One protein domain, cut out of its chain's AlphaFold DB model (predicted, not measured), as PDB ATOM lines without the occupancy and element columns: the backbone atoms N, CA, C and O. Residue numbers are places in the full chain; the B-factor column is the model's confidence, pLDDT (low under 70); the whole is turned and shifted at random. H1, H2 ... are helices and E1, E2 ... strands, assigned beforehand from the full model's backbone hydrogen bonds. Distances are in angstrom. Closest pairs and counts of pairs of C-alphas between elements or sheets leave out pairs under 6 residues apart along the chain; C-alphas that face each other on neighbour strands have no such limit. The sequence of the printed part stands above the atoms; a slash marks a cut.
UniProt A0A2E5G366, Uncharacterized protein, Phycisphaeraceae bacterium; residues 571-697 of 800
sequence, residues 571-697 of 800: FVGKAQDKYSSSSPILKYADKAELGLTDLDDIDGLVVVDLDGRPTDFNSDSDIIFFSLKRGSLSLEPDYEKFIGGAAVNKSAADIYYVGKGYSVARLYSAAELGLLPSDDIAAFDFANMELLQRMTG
ATOM      1  N   PHE A 571     -47.078  -6.420  11.602       72.19
ATOM      2  CA  PHE A 571     -47.733  -5.597  10.589       72.19
ATOM      3  C   PHE A 571     -49.258  -5.723  10.636       72.19
ATOM      4  O   PHE A 571     -49.799  -6.818  10.764       72.19
ATOM      5  N   VAL A 572     -49.957  -4.598  10.471       67.00
ATOM      6  CA  VAL A 572     -51.422  -4.525  10.369       67.00
ATOM      7  C   VAL A 572     -51.853  -4.166   8.948       67.00
ATOM      8  O   VAL A 572     -51.289  -3.289   8.289       67.00
ATOM      9  N   GLY A 573     -52.897  -4.845   8.474       52.50
ATOM     10  CA  GLY A 573     -53.480  -4.641   7.152       52.50
ATOM     11  C   GLY A 573     -54.951  -5.049   7.119       52.50
ATOM     12  O   GLY A 573     -55.402  -5.890   7.893       52.50
ATOM     13  N   LYS A 574     -55.735  -4.438   6.225       46.00
ATOM     14  CA  LYS A 574     -57.173  -4.722   6.122       46.00
ATOM     15  C   LYS A 574     -57.424  -5.975   5.292       46.00
ATOM     16  O   LYS A 574     -57.095  -6.011   4.110       46.00
ATOM     17  N   ALA A 575     -58.130  -6.948   5.869       39.78
ATOM     18  CA  ALA A 575     -58.507  -8.191   5.187       39.78
ATOM     19  C   ALA A 575     -59.269  -7.970   3.858       39.78
ATOM     20  O   ALA A 575     -59.122  -8.758   2.925       39.78
ATOM     21  N   GLN A 576     -60.040  -6.879   3.732       43.00
ATOM     22  CA  GLN A 576     -60.725  -6.517   2.480       43.00
ATOM     23  C   GLN A 576     -59.767  -6.193   1.322       43.00
ATOM     24  O   GLN A 576     -60.112  -6.455   0.171       43.00
ATOM     25  N   ASP A 577     -58.567  -5.689   1.616       41.91
ATOM     26  CA  ASP A 577     -57.588  -5.281   0.607       41.91
ATOM     27  C   ASP A 577     -56.702  -6.456   0.149       41.91
ATOM     28  O   ASP A 577     -55.892  -6.281  -0.758       41.91
ATOM     29  N   LYS A 578     -56.826  -7.651   0.757       45.28
ATOM     30  CA  LYS A 578     -55.950  -8.826   0.539       45.28
ATOM     31  C   LYS A 578     -54.442  -8.538   0.679       45.28
ATOM     32  O   LYS A 578     -53.645  -9.130  -0.043       45.28
ATOM     33  N   TYR A 579     -54.058  -7.590   1.537       48.09
ATOM     34  CA  TYR A 579     -52.686  -7.051   1.611       48.09
ATOM     35  C   TYR A 579     -52.143  -6.528   0.261       48.09
ATOM     36  O   TYR A 579     -50.936  -6.486   0.037       48.09
ATOM     37  N   SER A 580     -53.025  -6.126  -0.664       42.97
ATOM     38  CA  SER A 580     -52.607  -5.601  -1.964       42.97
ATOM     39  C   SER A 580     -51.881  -4.262  -1.831       42.97
ATOM     40  O   SER A 580     -52.251  -3.394  -1.038       42.97
ATOM     41  N   SER A 581     -50.869  -4.076  -2.679       48.56
ATOM     42  CA  SER A 581     -49.892  -2.981  -2.646       48.56
ATOM     43  C   SER A 581     -50.443  -1.571  -2.936       48.56
ATOM     44  O   SER A 581     -49.673  -0.658  -3.225       48.56
ATOM     45  N   SER A 582     -51.765  -1.372  -2.902       47.66
ATOM     46  CA  SER A 582     -52.420  -0.058  -2.988       47.66
ATOM     47  C   SER A 582     -52.702   0.590  -1.629       47.66
ATOM     48  O   SER A 582     -52.884   1.806  -1.574       47.66
ATOM     49  N   SER A 583     -52.730  -0.198  -0.551       50.22
ATOM     50  CA  SER A 583     -52.774   0.289   0.833       50.22
ATOM     51  C   SER A 583     -51.393   0.057   1.455       50.22
ATOM     52  O   SER A 583     -50.882  -1.056   1.334       50.22
ATOM     53  N   PRO A 584     -50.755   1.053   2.099       57.34
ATOM     54  CA  PRO A 584     -49.481   0.820   2.767       57.34
ATOM     55  C   PRO A 584     -49.684  -0.176   3.910       57.34
ATOM     56  O   PRO A 584     -50.561   0.020   4.754       57.34
ATOM     57  N   ILE A 585     -48.869  -1.229   3.939       57.59
ATOM     58  CA  ILE A 585     -48.750  -2.099   5.110       57.59
ATOM     59  C   ILE A 585     -48.162  -1.239   6.230       57.59
ATOM     60  O   ILE A 585     -47.110  -0.622   6.049       57.59
ATOM     61  N   LEU A 586     -48.855  -1.151   7.365       70.19
ATOM     62  CA  LEU A 586     -48.394  -0.370   8.508       70.19
ATOM     63  C   LEU A 586     -47.711  -1.313   9.497       70.19
ATOM     64  O   LEU A 586     -48.283  -2.335   9.874       70.19
ATOM     65  N   LYS A 587     -46.489  -0.974   9.920       79.06
ATOM     66  CA  LYS A 587     -45.856  -1.628  11.070       79.06
ATOM     67  C   LYS A 587     -46.612  -1.198  12.324       79.06
ATOM     68  O   LYS A 587     -46.709  -0.002  12.584       79.06
ATOM     69  N   TYR A 588     -47.165  -2.164  13.045       84.69
ATOM     70  CA  TYR A 588     -47.906  -1.944  14.284       84.69
ATOM     71  C   TYR A 588     -46.950  -1.879  15.475       84.69
ATOM     72  O   TYR A 588     -46.949  -0.881  16.184       84.69
ATOM     73  N   ALA A 589     -46.095  -2.894  15.624       86.75
ATOM     74  CA  ALA A 589     -45.018  -2.949  16.611       86.75
ATOM     75  C   ALA A 589     -43.722  -3.412  15.943       86.75
ATOM     76  O   ALA A 589     -43.764  -4.140  14.947       86.75
ATOM     77  N   ASP A 590     -42.577  -3.030  16.498       86.62
ATOM     78  CA  ASP A 590     -41.272  -3.487  16.024       86.62
ATOM     79  C   ASP A 590     -40.522  -4.386  16.999       86.62
ATOM     80  O   ASP A 590     -40.788  -4.415  18.202       86.62
ATOM     81  N   LYS A 591     -39.569  -5.152  16.467       84.25
ATOM     82  CA  LYS A 591     -38.809  -6.140  17.232       84.25
ATOM     83  C   LYS A 591     -38.164  -5.564  18.494       84.25
ATOM     84  O   LYS A 591     -38.031  -6.287  19.472       84.25
ATOM     85  N   ALA A 592     -37.779  -4.284  18.527       84.38
ATOM     86  CA  ALA A 592     -37.177  -3.681  19.716       84.38
ATOM     87  C   ALA A 592     -38.224  -3.356  20.795       84.38
ATOM     88  O   ALA A 592     -37.912  -3.448  21.984       84.38
ATOM     89  N   GLU A 593     -39.459  -3.045  20.400       85.69
ATOM     90  CA  GLU A 593     -40.617  -2.908  21.295       85.69
ATOM     91  C   GLU A 593     -41.040  -4.277  21.857       85.69
ATOM     92  O   GLU A 593     -41.349  -4.388  23.044       85.69
ATOM     93  N   LEU A 594     -40.935  -5.339  21.049       85.62
ATOM     94  CA  LEU A 594     -41.125  -6.740  21.460       85.62
ATOM     95  C   LEU A 594     -39.916  -7.349  22.206       85.62
ATOM     96  O   LEU A 594     -39.982  -8.493  22.659       85.62
ATOM     97  N   GLY A 595     -38.801  -6.620  22.334       84.44
ATOM     98  CA  GLY A 595     -37.553  -7.088  22.960       84.44
ATOM     99  C   GLY A 595     -36.820  -8.220  22.219       84.44
ATOM    100  O   GLY A 595     -35.977  -8.885  22.826       84.44
ATOM    101  N   LEU A 596     -37.143  -8.418  20.940       86.50
ATOM    102  CA  LEU A 596     -36.636  -9.428  20.012       86.50
ATOM    103  C   LEU A 596     -35.411  -8.965  19.211       86.50
ATOM    104  O   LEU A 596     -34.986  -7.805  19.228       86.50
ATOM    105  N   THR A 597     -34.841  -9.916  18.479       85.50
ATOM    106  CA  THR A 597     -33.673  -9.760  17.615       85.50
ATOM    107  C   THR A 597     -33.973 -10.139  16.164       85.50
ATOM    108  O   THR A 597     -35.029 -10.659  15.817       85.50
ATOM    109  N   ASP A 598     -32.992  -9.889  15.303       81.50
ATOM    110  CA  ASP A 598     -32.922 -10.298  13.898       81.50
ATOM    111  C   ASP A 598     -32.886 -11.832  13.695       81.50
ATOM    112  O   ASP A 598     -32.952 -12.285  12.558       81.50
ATOM    113  N   LEU A 599     -32.735 -12.612  14.775       83.00
ATOM    114  CA  LEU A 599     -32.649 -14.082  14.799       83.00
ATOM    115  C   LEU A 599     -33.708 -14.707  15.732       83.00
ATOM    116  O   LEU A 599     -33.522 -15.813  16.240       83.00
ATOM    117  N   ASP A 600     -34.788 -13.974  15.996       85.56
ATOM    118  CA  ASP A 600     -35.979 -14.470  16.684       85.56
ATOM    119  C   ASP A 600     -37.131 -14.588  15.689       85.56
ATOM    120  O   ASP A 600     -37.309 -13.708  14.846       85.56
ATOM    121  N   ASP A 601     -37.908 -15.662  15.807       85.31
ATOM    122  CA  ASP A 601     -39.045 -15.966  14.937       85.31
ATOM    123  C   ASP A 601     -40.282 -16.251  15.810       85.31
ATOM    124  O   ASP A 601     -40.177 -16.873  16.875       85.31
ATOM    125  N   ILE A 602     -41.446 -15.745  15.403       85.12
ATOM    126  CA  ILE A 602     -42.678 -15.777  16.204       85.12
ATOM    127  C   ILE A 602     -43.539 -16.948  15.729       85.12
ATOM    128  O   ILE A 602     -43.889 -17.030  14.557       85.12
ATOM    129  N   ASP A 603     -43.880 -17.849  16.649       82.00
ATOM    130  CA  ASP A 603     -44.623 -19.081  16.342       82.00
ATOM    131  C   ASP A 603     -46.145 -18.898  16.500       82.00
ATOM    132  O   ASP A 603     -46.943 -19.407  15.719       82.00
ATOM    133  N   GLY A 604     -46.549 -18.078  17.468       80.56
ATOM    134  CA  GLY A 604     -47.931 -17.683  17.710       80.56
ATOM    135  C   GLY A 604     -48.000 -16.227  18.161       80.56
ATOM    136  O   GLY A 604     -47.135 -15.756  18.900       80.56
ATOM    137  N   LEU A 605     -49.034 -15.506  17.720       85.25
ATOM    138  CA  LEU A 605     -49.204 -14.071  17.961       85.25
ATOM    139  C   LEU A 605     -50.679 -13.709  18.169       85.25
ATOM    140  O   LEU A 605     -51.526 -14.091  17.367       85.25
ATOM    141  N   VAL A 606     -50.979 -12.898  19.188       83.12
ATOM    142  CA  VAL A 606     -52.268 -12.198  19.326       83.12
ATOM    143  C   VAL A 606     -52.054 -10.762  19.794       83.12
ATOM    144  O   VAL A 606     -51.328 -10.499  20.752       83.12
ATOM    145  N   VAL A 607     -52.738  -9.831  19.128       82.00
ATOM    146  CA  VAL A 607     -52.757  -8.402  19.451       82.00
ATOM    147  C   VAL A 607     -54.090  -8.043  20.108       82.00
ATOM    148  O   VAL A 607     -55.156  -8.428  19.625       82.00
ATOM    149  N   VAL A 608     -54.028  -7.277  21.194       80.31
ATOM    150  CA  VAL A 608     -55.181  -6.704  21.894       80.31
ATOM    151  C   VAL A 608     -55.019  -5.181  21.922       80.31
ATOM    152  O   VAL A 608     -54.440  -4.617  22.853       80.31
ATOM    153  N   ASP A 609     -55.528  -4.532  20.872       80.44
ATOM    154  CA  ASP A 609     -55.731  -3.079  20.792       80.44
ATOM    155  C   ASP A 609     -56.765  -2.658  21.850       80.44
ATOM    156  O   ASP A 609     -57.846  -3.252  21.952       80.44
ATOM    157  N   LEU A 610     -56.413  -1.669  22.679       75.56
ATOM    158  CA  LEU A 610     -57.242  -1.212  23.798       75.56
ATOM    159  C   LEU A 610     -57.460   0.309  23.833       75.56
ATOM    160  O   LEU A 610     -58.188   0.773  24.716       75.56
ATOM    161  N   ASP A 611     -56.899   1.082  22.893       77.25
ATOM    162  CA  ASP A 611     -57.273   2.495  22.678       77.25
ATOM    163  C   ASP A 611     -58.063   2.750  21.374       77.25
ATOM    164  O   ASP A 611     -58.686   3.809  21.225       77.25
ATOM    165  N   GLY A 612     -58.174   1.734  20.513       74.06
ATOM    166  CA  GLY A 612     -58.939   1.736  19.267       74.06
ATOM    167  C   GLY A 612     -58.139   2.236  18.062       74.06
ATOM    168  O   GLY A 612     -58.723   2.855  17.162       74.06
ATOM    169  N   ARG A 613     -56.821   2.019  18.056       76.06
ATOM    170  CA  ARG A 613     -55.902   2.401  16.976       76.06
ATOM    171  C   ARG A 613     -55.169   1.185  16.410       76.06
ATOM    172  O   ARG A 613     -54.033   0.901  16.794       76.06
ATOM    173  N   PRO A 614     -55.720   0.548  15.365       68.38
ATOM    174  CA  PRO A 614     -55.073  -0.567  14.678       68.38
ATOM    175  C   PRO A 614     -53.964  -0.077  13.721       68.38
ATOM    176  O   PRO A 614     -53.926  -0.465  12.553       68.38
ATOM    177  N   THR A 615     -53.111   0.848  14.177       74.81
ATOM    178  CA  THR A 615     -52.073   1.542  13.390       74.81
ATOM    179  C   THR A 615     -50.780   1.826  14.152       74.81
ATOM    180  O   THR A 615     -49.768   2.090  13.509       74.81
ATOM    181  N   ASP A 616     -50.804   1.781  15.484       81.75
ATOM    182  CA  ASP A 616     -49.686   2.113  16.362       81.75
ATOM    183  C   ASP A 616     -49.778   1.266  17.636       81.75
ATOM    184  O   ASP A 616     -50.771   1.362  18.347       81.75
ATOM    185  N   PHE A 617     -48.760   0.449  17.937       85.88
ATOM    186  CA  PHE A 617     -48.660  -0.229  19.229       85.88
ATOM    187  C   PHE A 617     -48.336   0.794  20.312       85.88
ATOM    188  O   PHE A 617     -47.225   1.321  20.407       85.88
ATOM    189  N   ASN A 618     -49.318   1.074  21.158       84.25
ATOM    190  CA  ASN A 618     -49.156   1.966  22.286       84.25
ATOM    191  C   ASN A 618     -48.958   1.127  23.551       84.25
ATOM    192  O   ASN A 618     -49.919   0.659  24.160       84.25
ATOM    193  N   SER A 619     -47.704   0.962  23.982       82.50
ATOM    194  CA  SER A 619     -47.360   0.089  25.113       82.50
ATOM    195  C   SER A 619     -48.027   0.461  26.443       82.50
ATOM    196  O   SER A 619     -48.020  -0.370  27.343       82.50
ATOM    197  N   ASP A 620     -48.589   1.666  26.604       80.88
ATOM    198  CA  ASP A 620     -49.370   2.046  27.793       80.88
ATOM    199  C   ASP A 620     -50.836   1.564  27.724       80.88
ATOM    200  O   ASP A 620     -51.433   1.268  28.764       80.88
ATOM    201  N   SER A 621     -51.435   1.471  26.529       78.00
ATOM    202  CA  SER A 621     -52.816   0.997  26.350       78.00
ATOM    203  C   SER A 621     -52.900  -0.479  25.996       78.00
ATOM    204  O   SER A 621     -53.686  -1.191  26.622       78.00
ATOM    205  N   ASP A 622     -52.121  -0.929  25.024       83.12
ATOM    206  CA  ASP A 622     -52.354  -2.174  24.293       83.12
ATOM    207  C   ASP A 622     -51.617  -3.350  24.938       83.12
ATOM    208  O   ASP A 622     -50.844  -3.173  25.887       83.12
ATOM    209  N   ILE A 623     -51.870  -4.562  24.437       85.06
ATOM    210  CA  ILE A 623     -51.112  -5.763  24.806       85.06
ATOM    211  C   ILE A 623     -50.856  -6.625  23.572       85.06
ATOM    212  O   ILE A 623     -51.764  -6.881  22.784       85.06
ATOM    213  N   ILE A 624     -49.631  -7.123  23.437       85.12
ATOM    214  CA  ILE A 624     -49.253  -8.141  22.456       85.12
ATOM    215  C   ILE A 624     -48.837  -9.394  23.222       85.12
ATOM    216  O   ILE A 624     -48.018  -9.300  24.134       85.12
ATOM    217  N   PHE A 625     -49.387 -10.550  22.850       85.94
ATOM    218  CA  PHE A 625     -49.036 -11.875  23.368       85.94
ATOM    219  C   PHE A 625     -48.351 -12.686  22.269       85.94
ATOM    220  O   PHE A 625     -48.845 -12.707  21.142       85.94
ATOM    221  N   PHE A 626     -47.243 -13.361  22.582       88.00
ATOM    222  CA  PHE A 626     -46.501 -14.150  21.598       88.00
ATOM    223  C   PHE A 626     -45.770 -15.360  22.197       88.00
ATOM    224  O   PHE A 626     -45.339 -15.334  23.350       88.00
ATOM    225  N   SER A 627     -45.604 -16.410  21.394       88.31
ATOM    226  CA  SER A 627     -44.656 -17.515  21.601       88.31
ATOM    227  C   SER A 627     -43.465 -17.335  20.655       88.31
ATOM    228  O   SER A 627     -43.581 -16.710  19.599       88.31
ATOM    229  N   LEU A 628     -42.304 -17.868  21.037       88.00
ATOM    230  CA  LEU A 628     -41.104 -17.839  20.199       88.00
ATOM    231  C   LEU A 628     -40.794 -19.233  19.692       88.00
ATOM    232  O   LEU A 628     -40.699 -20.169  20.476       88.00
ATOM    233  N   LYS A 629     -40.558 -19.336  18.392       87.81
ATOM    234  CA  LYS A 629     -40.249 -20.586  17.705       87.81
ATOM    235  C   LYS A 629     -38.978 -21.218  18.255       87.81
ATOM    236  O   LYS A 629     -37.997 -20.508  18.530       87.81
ATOM    237  N   ARG A 630     -38.950 -22.549  18.367       85.81
ATOM    238  CA  ARG A 630     -37.750 -23.288  18.787       85.81
ATOM    239  C   ARG A 630     -36.507 -22.864  17.982       85.81
ATOM    240  O   ARG A 630     -36.440 -23.045  16.771       85.81
ATOM    241  N   GLY A 631     -35.481 -22.384  18.689       83.56
ATOM    242  CA  GLY A 631     -34.202 -21.937  18.116       83.56
ATOM    243  C   GLY A 631     -34.013 -20.416  18.075       83.56
ATOM    244  O   GLY A 631     -32.899 -19.964  17.821       83.56
ATOM    245  N   SER A 632     -35.057 -19.640  18.381       87.25
ATOM    246  CA  SER A 632     -34.990 -18.181  18.545       87.25
ATOM    247  C   SER A 632     -33.932 -17.773  19.581       87.25
ATOM    248  O   SER A 632     -33.946 -18.261  20.715       87.25
ATOM    249  N   LEU A 633     -33.016 -16.867  19.217       85.44
ATOM    250  CA  LEU A 633     -31.869 -16.455  20.045       85.44
ATOM    251  C   LEU A 633     -32.265 -15.934  21.442       85.44
ATOM    252  O   LEU A 633     -31.535 -16.123  22.413       85.44
ATOM    253  N   SER A 634     -33.430 -15.309  21.570       85.12
ATOM    254  CA  SER A 634     -33.985 -14.800  22.824       85.12
ATOM    255  C   SER A 634     -34.421 -15.897  23.801       85.12
ATOM    256  O   SER A 634     -34.640 -15.593  24.977       85.12
ATOM    257  N   LEU A 635     -34.502 -17.161  23.369       83.44
ATOM    258  CA  LEU A 635     -34.700 -18.324  24.242       83.44
ATOM    259  C   LEU A 635     -33.393 -18.817  24.889       83.44
ATOM    260  O   LEU A 635     -33.458 -19.489  25.920       83.44
ATOM    261  N   GLU A 636     -32.222 -18.468  24.342       82.31
ATOM    262  CA  GLU A 636     -30.932 -18.944  24.858       82.31
ATOM    263  C   GLU A 636     -30.686 -18.491  26.314       82.31
ATOM    264  O   GLU A 636     -30.942 -17.324  26.650       82.31
ATOM    265  N   PRO A 637     -30.154 -19.364  27.202       67.38
ATOM    266  CA  PRO A 637     -30.001 -19.056  28.628       67.38
ATOM    267  C   PRO A 637     -29.123 -17.834  28.922       67.38
ATOM    268  O   PRO A 637     -29.383 -17.111  29.883       67.38
ATOM    269  N   ASP A 638     -28.112 -17.597  28.084       63.88
ATOM    270  CA  ASP A 638     -27.161 -16.489  28.221       63.88
ATOM    271  C   ASP A 638     -27.653 -15.186  27.545       63.88
ATOM    272  O   ASP A 638     -26.975 -14.156  27.621       63.88
ATOM    273  N   TYR A 639     -28.832 -15.176  26.900       65.75
ATOM    274  CA  TYR A 639     -29.380 -13.970  26.269       65.75
ATOM    275  C   TYR A 639     -30.073 -13.044  27.288       65.75
ATOM    276  O   TYR A 639     -31.293 -12.852  27.285       65.75
ATOM    277  N   GLU A 640     -29.259 -12.402  28.140       57.41
ATOM    278  CA  GLU A 640     -29.664 -11.381  29.133       57.41
ATOM    279  C   GLU A 640     -30.422 -10.178  28.527       57.41
ATOM    280  O   GLU A 640     -30.961  -9.345  29.257       57.41
ATOM    281  N   LYS A 641     -30.426 -10.047  27.196       55.50
ATOM    282  CA  LYS A 641     -30.968  -8.907  26.454       55.50
ATOM    283  C   LYS A 641     -32.469  -8.968  26.170       55.50
ATOM    284  O   LYS A 641     -33.022  -7.923  25.849       55.50
ATOM    285  N   PHE A 642     -33.113 -10.131  26.272       64.31
ATOM    286  CA  PHE A 642     -34.569 -10.226  26.134       64.31
ATOM    287  C   PHE A 642     -35.220  -9.488  27.315       64.31
ATOM    288  O   PHE A 642     -35.015  -9.870  28.472       64.31
ATOM    289  N   ILE A 643     -35.930  -8.386  27.045       53.16
ATOM    290  CA  ILE A 643     -36.214  -7.328  28.038       53.16
ATOM    291  C   ILE A 643     -37.418  -7.675  28.936       53.16
ATOM    292  O   ILE A 643     -38.366  -6.907  29.044       53.16
ATOM    293  N   GLY A 644     -37.352  -8.831  29.607       49.62
ATOM    294  CA  GLY A 644     -38.357  -9.298  30.571       49.62
ATOM    295  C   GLY A 644     -37.817  -9.973  31.824       49.62
ATOM    296  O   GLY A 644     -38.533 -10.691  32.521       49.62
ATOM    297  N   GLY A 645     -36.543  -9.725  32.127       48.69
ATOM    298  CA  GLY A 645     -35.848 -10.329  33.255       48.69
ATOM    299  C   GLY A 645     -35.378 -11.758  32.974       48.69
ATOM    300  O   GLY A 645     -35.790 -12.417  32.022       48.69
ATOM    301  N   ALA A 646     -34.472 -12.238  33.826       45.12
ATOM    302  CA  ALA A 646     -33.863 -13.557  33.701       45.12
ATOM    303  C   ALA A 646     -34.826 -14.673  34.154       45.12
ATOM    304  O   ALA A 646     -34.639 -15.291  35.204       45.12
ATOM    305  N   ALA A 647     -35.866 -14.926  33.356       53.69
ATOM    306  CA  ALA A 647     -36.662 -16.143  33.438       53.69
ATOM    307  C   ALA A 647     -35.751 -17.347  33.145       53.69
ATOM    308  O   ALA A 647     -35.406 -17.621  31.999       53.69
ATOM    309  N   VAL A 648     -35.304 -18.034  34.198       62.94
ATOM    310  CA  VAL A 648     -34.455 -19.225  34.066       62.94
ATOM    311  C   VAL A 648     -35.299 -20.370  33.506       62.94
ATOM    312  O   VAL A 648     -36.408 -20.607  33.990       62.94
ATOM    313  N   ASN A 649     -34.752 -21.091  32.525       74.75
ATOM    314  CA  ASN A 649     -35.461 -22.086  31.715       74.75
ATOM    315  C   ASN A 649     -36.631 -21.441  30.948       74.75
ATOM    316  O   ASN A 649     -37.794 -21.590  31.330       74.75
ATOM    317  N   LYS A 650     -36.299 -20.686  29.894       84.69
ATOM    318  CA  LYS A 650     -37.239 -20.332  28.822       84.69
ATOM    319  C   LYS A 650     -37.502 -21.555  27.939       84.69
ATOM    320  O   LYS A 650     -36.663 -22.456  27.881       84.69
ATOM    321  N   SER A 651     -38.621 -21.566  27.229       87.00
ATOM    322  CA  SER A 651     -38.914 -22.547  26.180       87.00
ATOM    323  C   SER A 651     -39.705 -21.924  25.027       87.00
ATOM    324  O   SER A 651     -40.101 -20.762  25.121       87.00
ATOM    325  N   ALA A 652     -39.899 -22.677  23.942       85.25
ATOM    326  CA  ALA A 652     -40.725 -22.234  22.820       85.25
ATOM    327  C   ALA A 652     -42.221 -22.220  23.191       85.25
ATOM    328  O   ALA A 652     -42.908 -21.222  22.984       85.25
ATOM    329  N   ALA A 653     -42.668 -23.251  23.914       83.75
ATOM    330  CA  ALA A 653     -43.963 -23.319  24.592       83.75
ATOM    331  C   ALA A 653     -44.114 -22.402  25.833       83.75
ATOM    332  O   ALA A 653     -44.983 -22.630  26.678       83.75
ATOM    333  N   ASP A 654     -43.302 -21.351  25.958       86.25
ATOM    334  CA  ASP A 654     -43.548 -20.265  26.909       86.25
ATOM    335  C   ASP A 654     -44.327 -19.132  26.227       86.25
ATOM    336  O   ASP A 654     -44.041 -18.749  25.093       86.25
ATOM    337  N   ILE A 655     -45.275 -18.539  26.954       87.62
ATOM    338  CA  ILE A 655     -46.056 -17.388  26.491       87.62
ATOM    339  C   ILE A 655     -45.433 -16.116  27.046       87.62
ATOM    340  O   ILE A 655     -45.321 -15.950  28.265       87.62
ATOM    341  N   TYR A 656     -45.099 -15.191  26.159       87.88
ATOM    342  CA  TYR A 656     -44.624 -13.853  26.476       87.88
ATOM    343  C   TYR A 656     -45.712 -12.815  26.199       87.88
ATOM    344  O   TYR A 656     -46.644 -13.049  25.428       87.88
ATOM    345  N   TYR A 657     -45.601 -11.657  26.842       88.69
ATOM    346  CA  TYR A 657     -46.419 -10.489  26.539       88.69
ATOM    347  C   TYR A 657     -45.618  -9.196  26.666       88.69
ATOM    348  O   TYR A 657     -44.603  -9.165  27.361       88.69
ATOM    349  N   VAL A 658     -46.097  -8.122  26.040       86.00
ATOM    350  CA  VAL A 658     -45.639  -6.740  26.253       86.00
ATOM    351  C   VAL A 658     -46.833  -5.785  26.153       86.00
ATOM    352  O   VAL A 658     -47.739  -6.028  25.356       86.00
ATOM    353  N   GLY A 659     -46.876  -4.730  26.975       86.25
ATOM    354  CA  GLY A 659     -48.019  -3.807  27.037       86.25
ATOM    355  C   GLY A 659     -48.393  -3.351  28.451       86.25
ATOM    356  O   GLY A 659     -47.713  -3.692  29.418       86.25
ATOM    357  N   LYS A 660     -49.477  -2.575  28.589       79.19
ATOM    358  CA  LYS A 660     -49.966  -1.967  29.857       79.19
ATOM    359  C   LYS A 660     -48.899  -1.268  30.727       79.19
ATOM    360  O   LYS A 660     -48.966  -1.294  31.955       79.19
ATOM    361  N   GLY A 661     -47.909  -0.632  30.106       75.06
ATOM    362  CA  GLY A 661     -46.787   0.040  30.772       75.06
ATOM    363  C   GLY A 661     -45.690  -0.911  31.270       75.06
ATOM    364  O   GLY A 661     -44.720  -0.463  31.890       75.06
ATOM    365  N   TYR A 662     -45.812  -2.214  31.003       69.56
ATOM    366  CA  TYR A 662     -44.783  -3.212  31.265       69.56
ATOM    367  C   TYR A 662     -43.882  -3.390  30.038       69.56
ATOM    368  O   TYR A 662     -44.339  -3.418  28.894       69.56
ATOM    369  N   SER A 663     -42.582  -3.569  30.292       80.69
ATOM    370  CA  SER A 663     -41.686  -4.219  29.329       80.69
ATOM    371  C   SER A 663     -42.156  -5.652  29.050       80.69
ATOM    372  O   SER A 663     -43.036  -6.165  29.741       80.69
ATOM    373  N   VAL A 664     -41.531  -6.304  28.067       82.88
ATOM    374  CA  VAL A 664     -41.741  -7.729  27.780       82.88
ATOM    375  C   VAL A 664     -41.695  -8.551  29.073       82.88
ATOM    376  O   VAL A 664     -40.916  -8.248  29.971       82.88
ATOM    377  N   ALA A 665     -42.496  -9.598  29.204       81.69
ATOM    378  CA  ALA A 665     -42.423 -10.523  30.330       81.69
ATOM    379  C   ALA A 665     -42.976 -11.896  29.940       81.69
ATOM    380  O   ALA A 665     -43.817 -12.007  29.052       81.69
ATOM    381  N   ARG A 666     -42.528 -12.959  30.620       84.44
ATOM    382  CA  ARG A 666     -43.171 -14.273  30.500       84.44
ATOM    383  C   ARG A 666     -44.474 -14.268  31.301       84.44
ATOM    384  O   ARG A 666     -44.444 -14.020  32.505       84.44
ATOM    385  N   LEU A 667     -45.585 -14.554  30.630       83.44
ATOM    386  CA  LEU A 667     -46.910 -14.731  31.222       83.44
ATOM    387  C   LEU A 667     -47.074 -16.145  31.794       83.44
ATOM    388  O   LEU A 667     -47.509 -16.299  32.932       83.44
ATOM    389  N   TYR A 668     -46.677 -17.158  31.014       82.88
ATOM    390  CA  TYR A 668     -46.730 -18.575  31.383       82.88
ATOM    391  C   TYR A 668     -45.496 -19.311  30.870       82.88
ATOM    392  O   TYR A 668     -45.027 -19.051  29.764       82.88
ATOM    393  N   SER A 669     -44.981 -20.250  31.658       84.62
ATOM    394  CA  SER A 669     -44.060 -21.281  31.172       84.62
ATOM    395  C   SER A 669     -44.812 -22.505  30.650       84.62
ATOM    396  O   SER A 669     -45.915 -22.797  31.121       84.62
ATOM    397  N   ALA A 670     -44.184 -23.279  29.760       79.38
ATOM    398  CA  ALA A 670     -44.731 -24.545  29.259       79.38
ATOM    399  C   ALA A 670     -45.274 -25.446  30.389       79.38
ATOM    400  O   ALA A 670     -46.393 -25.953  30.322       79.38
ATOM    401  N   ALA A 671     -44.527 -25.552  31.494       77.38
ATOM    402  CA  ALA A 671     -44.894 -26.364  32.653       77.38
ATOM    403  C   ALA A 671     -46.170 -25.892  33.386       77.38
ATOM    404  O   ALA A 671     -46.851 -26.713  34.001       77.38
ATOM    405  N   GLU A 672     -46.512 -24.601  33.326       77.44
ATOM    406  CA  GLU A 672     -47.752 -24.050  33.901       77.44
ATOM    407  C   GLU A 672     -48.967 -24.303  32.996       77.44
ATOM    408  O   GLU A 672     -50.079 -24.465  33.494       77.44
ATOM    409  N   LEU A 673     -48.740 -24.422  31.684       76.06
ATOM    410  CA  LEU A 673     -49.733 -24.858  30.694       76.06
ATOM    411  C   LEU A 673     -49.899 -26.389  30.662       76.06
ATOM    412  O   LEU A 673     -50.869 -26.906  30.110       76.06
ATOM    413  N   GLY A 674     -48.964 -27.127  31.270       75.38
ATOM    414  CA  GLY A 674     -48.892 -28.588  31.213       75.38
ATOM    415  C   GLY A 674     -48.239 -29.139  29.938       75.38
ATOM    416  O   GLY A 674     -48.337 -30.343  29.700       75.38
ATOM    417  N   LEU A 675     -47.588 -28.272  29.160       79.62
ATOM    418  CA  LEU A 675     -46.771 -28.587  27.988       79.62
ATOM    419  C   LEU A 675     -45.340 -28.963  28.403       79.62
ATOM    420  O   LEU A 675     -44.888 -28.664  29.516       79.62
ATOM    421  N   LEU A 676     -44.602 -29.602  27.498       81.50
ATOM    422  CA  LEU A 676     -43.173 -29.845  27.662       81.50
ATOM    423  C   LEU A 676     -42.368 -28.658  27.096       81.50
ATOM    424  O   LEU A 676     -42.780 -28.048  26.112       81.50
ATOM    425  N   PRO A 677     -41.163 -28.358  27.623       78.88
ATOM    426  CA  PRO A 677     -40.270 -27.340  27.046       78.88
ATOM    427  C   PRO A 677     -39.785 -27.636  25.613       78.88
ATOM    428  O   PRO A 677     -39.064 -26.830  25.028       78.88
ATOM    429  N   SER A 678     -40.108 -28.817  25.082       79.44
ATOM    430  CA  SER A 678     -39.880 -29.216  23.695       79.44
ATOM    431  C   SER A 678     -40.913 -28.661  22.722       79.44
ATOM    432  O   SER A 678     -40.646 -28.661  21.522       79.44
ATOM    433  N   ASP A 679     -42.085 -28.272  23.200       77.12
ATOM    434  CA  ASP A 679     -43.247 -28.084  22.340       77.12
ATOM    435  C   ASP A 679     -43.224 -26.666  21.729       77.12
ATOM    436  O   ASP A 679     -42.623 -25.754  22.301       77.12
ATOM    437  N   ASP A 680     -43.848 -26.493  20.564       71.38
ATOM    438  CA  ASP A 680     -44.137 -25.191  19.934       71.38
ATOM    439  C   ASP A 680     -45.643 -24.881  20.132       71.38
ATOM    440  O   ASP A 680     -46.445 -25.791  20.371       71.38
ATOM    441  N   ILE A 681     -46.047 -23.607  20.058       72.44
ATOM    442  CA  ILE A 681     -47.444 -23.149  20.199       72.44
ATOM    443  C   ILE A 681     -47.846 -22.403  18.919       72.44
ATOM    444  O   ILE A 681     -48.004 -21.181  18.902       72.44
ATOM    445  N   ALA A 682     -48.073 -23.185  17.862       56.88
ATOM    446  CA  ALA A 682     -48.447 -22.710  16.526       56.88
ATOM    447  C   ALA A 682     -49.856 -22.075  16.441       56.88
ATOM    448  O   ALA A 682     -50.301 -21.668  15.369       56.88
ATOM    449  N   ALA A 683     -50.608 -22.027  17.548       55.34
ATOM    450  CA  ALA A 683     -51.884 -21.322  17.639       55.34
ATOM    451  C   ALA A 683     -52.235 -20.966  19.092       55.34
ATOM    452  O   ALA A 683     -52.246 -21.832  19.969       55.34
ATOM    453  N   PHE A 684     -52.624 -19.710  19.330       58.84
ATOM    454  CA  PHE A 684     -53.254 -19.293  20.583       58.84
ATOM    455  C   PHE A 684     -54.778 -19.298  20.466       58.84
ATOM    456  O   PHE A 684     -55.372 -18.353  19.947       58.84
ATOM    457  N   ASP A 685     -55.418 -20.336  21.007       51.97
ATOM    458  CA  ASP A 685     -56.859 -20.312  21.256       51.97
ATOM    459  C   ASP A 685     -57.154 -19.670  22.623       51.97
ATOM    460  O   ASP A 685     -56.905 -20.250  23.683       51.97
ATOM    461  N   PHE A 686     -57.706 -18.455  22.596       52.56
ATOM    462  CA  PHE A 686     -58.128 -17.712  23.786       52.56
ATOM    463  C   PHE A 686     -59.551 -18.062  24.268       52.56
ATOM    464  O   PHE A 686     -60.142 -17.305  25.035       52.56
ATOM    465  N   ALA A 687     -60.094 -19.230  23.899       43.59
ATOM    466  CA  ALA A 687     -61.380 -19.743  24.386       43.59
ATOM    467  C   ALA A 687     -61.519 -19.844  25.925       43.59
ATOM    468  O   ALA A 687     -62.634 -19.994  26.429       43.59
ATOM    469  N   ASN A 688     -60.426 -19.761  26.696       53.91
ATOM    470  CA  ASN A 688     -60.494 -19.696  28.156       53.91
ATOM    471  C   ASN A 688     -60.666 -18.250  28.664       53.91
ATOM    472  O   ASN A 688     -59.698 -17.500  28.813       53.91
ATOM    473  N   MET A 689     -61.905 -17.904  29.017       53.88
ATOM    474  CA  MET A 689     -62.289 -16.595  29.561       53.88
ATOM    475  C   MET A 689     -61.526 -16.215  30.845       53.88
ATOM    476  O   MET A 689     -61.187 -15.046  31.019       53.88
ATOM    477  N   GLU A 690     -61.178 -17.186  31.705       58.00
ATOM    478  CA  GLU A 690     -60.423 -16.938  32.948       58.00
ATOM    479  C   GLU A 690     -59.014 -16.383  32.654       58.00
ATOM    480  O   GLU A 690     -58.499 -15.540  33.392       58.00
ATOM    481  N   LEU A 691     -58.391 -16.818  31.549       56.66
ATOM    482  CA  LEU A 691     -57.102 -16.282  31.102       56.66
ATOM    483  C   LEU A 691     -57.260 -14.842  30.612       56.66
ATOM    484  O   LEU A 691     -56.572 -13.958  31.122       56.66
ATOM    485  N   LEU A 692     -58.204 -14.593  29.697       57.78
ATOM    486  CA  LEU A 692     -58.480 -13.250  29.173       57.78
ATOM    487  C   LEU A 692     -58.739 -12.243  30.301       57.78
ATOM    488  O   LEU A 692     -58.129 -11.179  30.317       57.78
ATOM    489  N   GLN A 693     -59.552 -12.604  31.294       58.97
ATOM    490  CA  GLN A 693     -59.881 -11.728  32.417       58.97
ATOM    491  C   GLN A 693     -58.692 -11.454  33.351       58.97
ATOM    492  O   GLN A 693     -58.519 -10.331  33.831       58.97
ATOM    493  N   ARG A 694     -57.818 -12.447  33.567       57.19
ATOM    494  CA  ARG A 694     -56.548 -12.261  34.291       57.19
ATOM    495  C   ARG A 694     -55.527 -11.423  33.511       57.19
ATOM    496  O   ARG A 694     -54.638 -10.847  34.132       57.19
ATOM    497  N   MET A 695     -55.649 -11.352  32.184       52.50
ATOM    498  CA  MET A 695     -54.756 -10.608  31.285       52.50
ATOM    499  C   MET A 695     -55.191  -9.156  31.043       52.50
ATOM    500  O   MET A 695     -54.348  -8.262  31.018       52.50
ATOM    501  N   THR A 696     -56.487  -8.893  30.855       57.00
ATOM    502  CA  THR A 696     -57.004  -7.550  30.522       57.00
ATOM    503  C   THR A 696     -57.265  -6.669  31.745       57.00
ATOM    504  O   THR A 696     -57.503  -5.470  31.598       57.00
ATOM    505  N   GLY A 697     -57.221  -7.263  32.940       61.69
ATOM    506  CA  GLY A 697     -57.730  -6.686  34.181       61.69
ATOM    507  C   GLY A 697     -59.200  -7.068  34.404       61.69
ATOM    508  O   GLY A 697     -59.949  -7.212  33.430       61.69
TER     509      GLY A 697
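This is residues 571 to 697 of the 800 residues of an uncharacterized protein of Phycisphaeraceae bacterium (UniProt A0A2E5G366). With little regular structure, the domain is one twisted four-stranded sheet amid long loops. Residues 575 to 582 and 687 to 694, of which 689 to 694 belong to H2, stick out. The 127 printed residues have strands E1 to E5, then helices H1 and H2, mixed class, 41 residues in named elements; the sheet, E2 E3 E4 E5, is antiparallel. It is compact, radius of gyration of the C-alphas 15.0 A, spanning 44 by 34 by 26 A.

E2 is residues 602 to 608, 16.5 A, from C-alpha 602 at (-42.678, -15.777, 16.204); E3 623 to 628, 16.3 A; E4 655 to 659, 13.7 A; E5 662 to 668, 15.5 A. E1 is 586 to 589, H1 670 to 673, H2 689 to 696, ending at (-57.004, -7.550, 30.522).

E2 to E5 form a meander, successive antiparallel hairpins; within hydrogen-bond range are N 608 and O 623, 2.8 A, N 656 and O 626, 2.8 A, and N 665 and O 657, 2.8 A. H2, with every O i to N i+4 pair within range, only grazes the sheet with residues 695 to 696; H1, too short for such a pair, is not on it. E1 pairs with no named strand.

The printed part has no cut. Links E1 to E2, E2 to E3, E3 to E4 and H1 to H2 are long. Residues under pLDDT 70 include 572 to 585, 637 to 648 and 682 to 697.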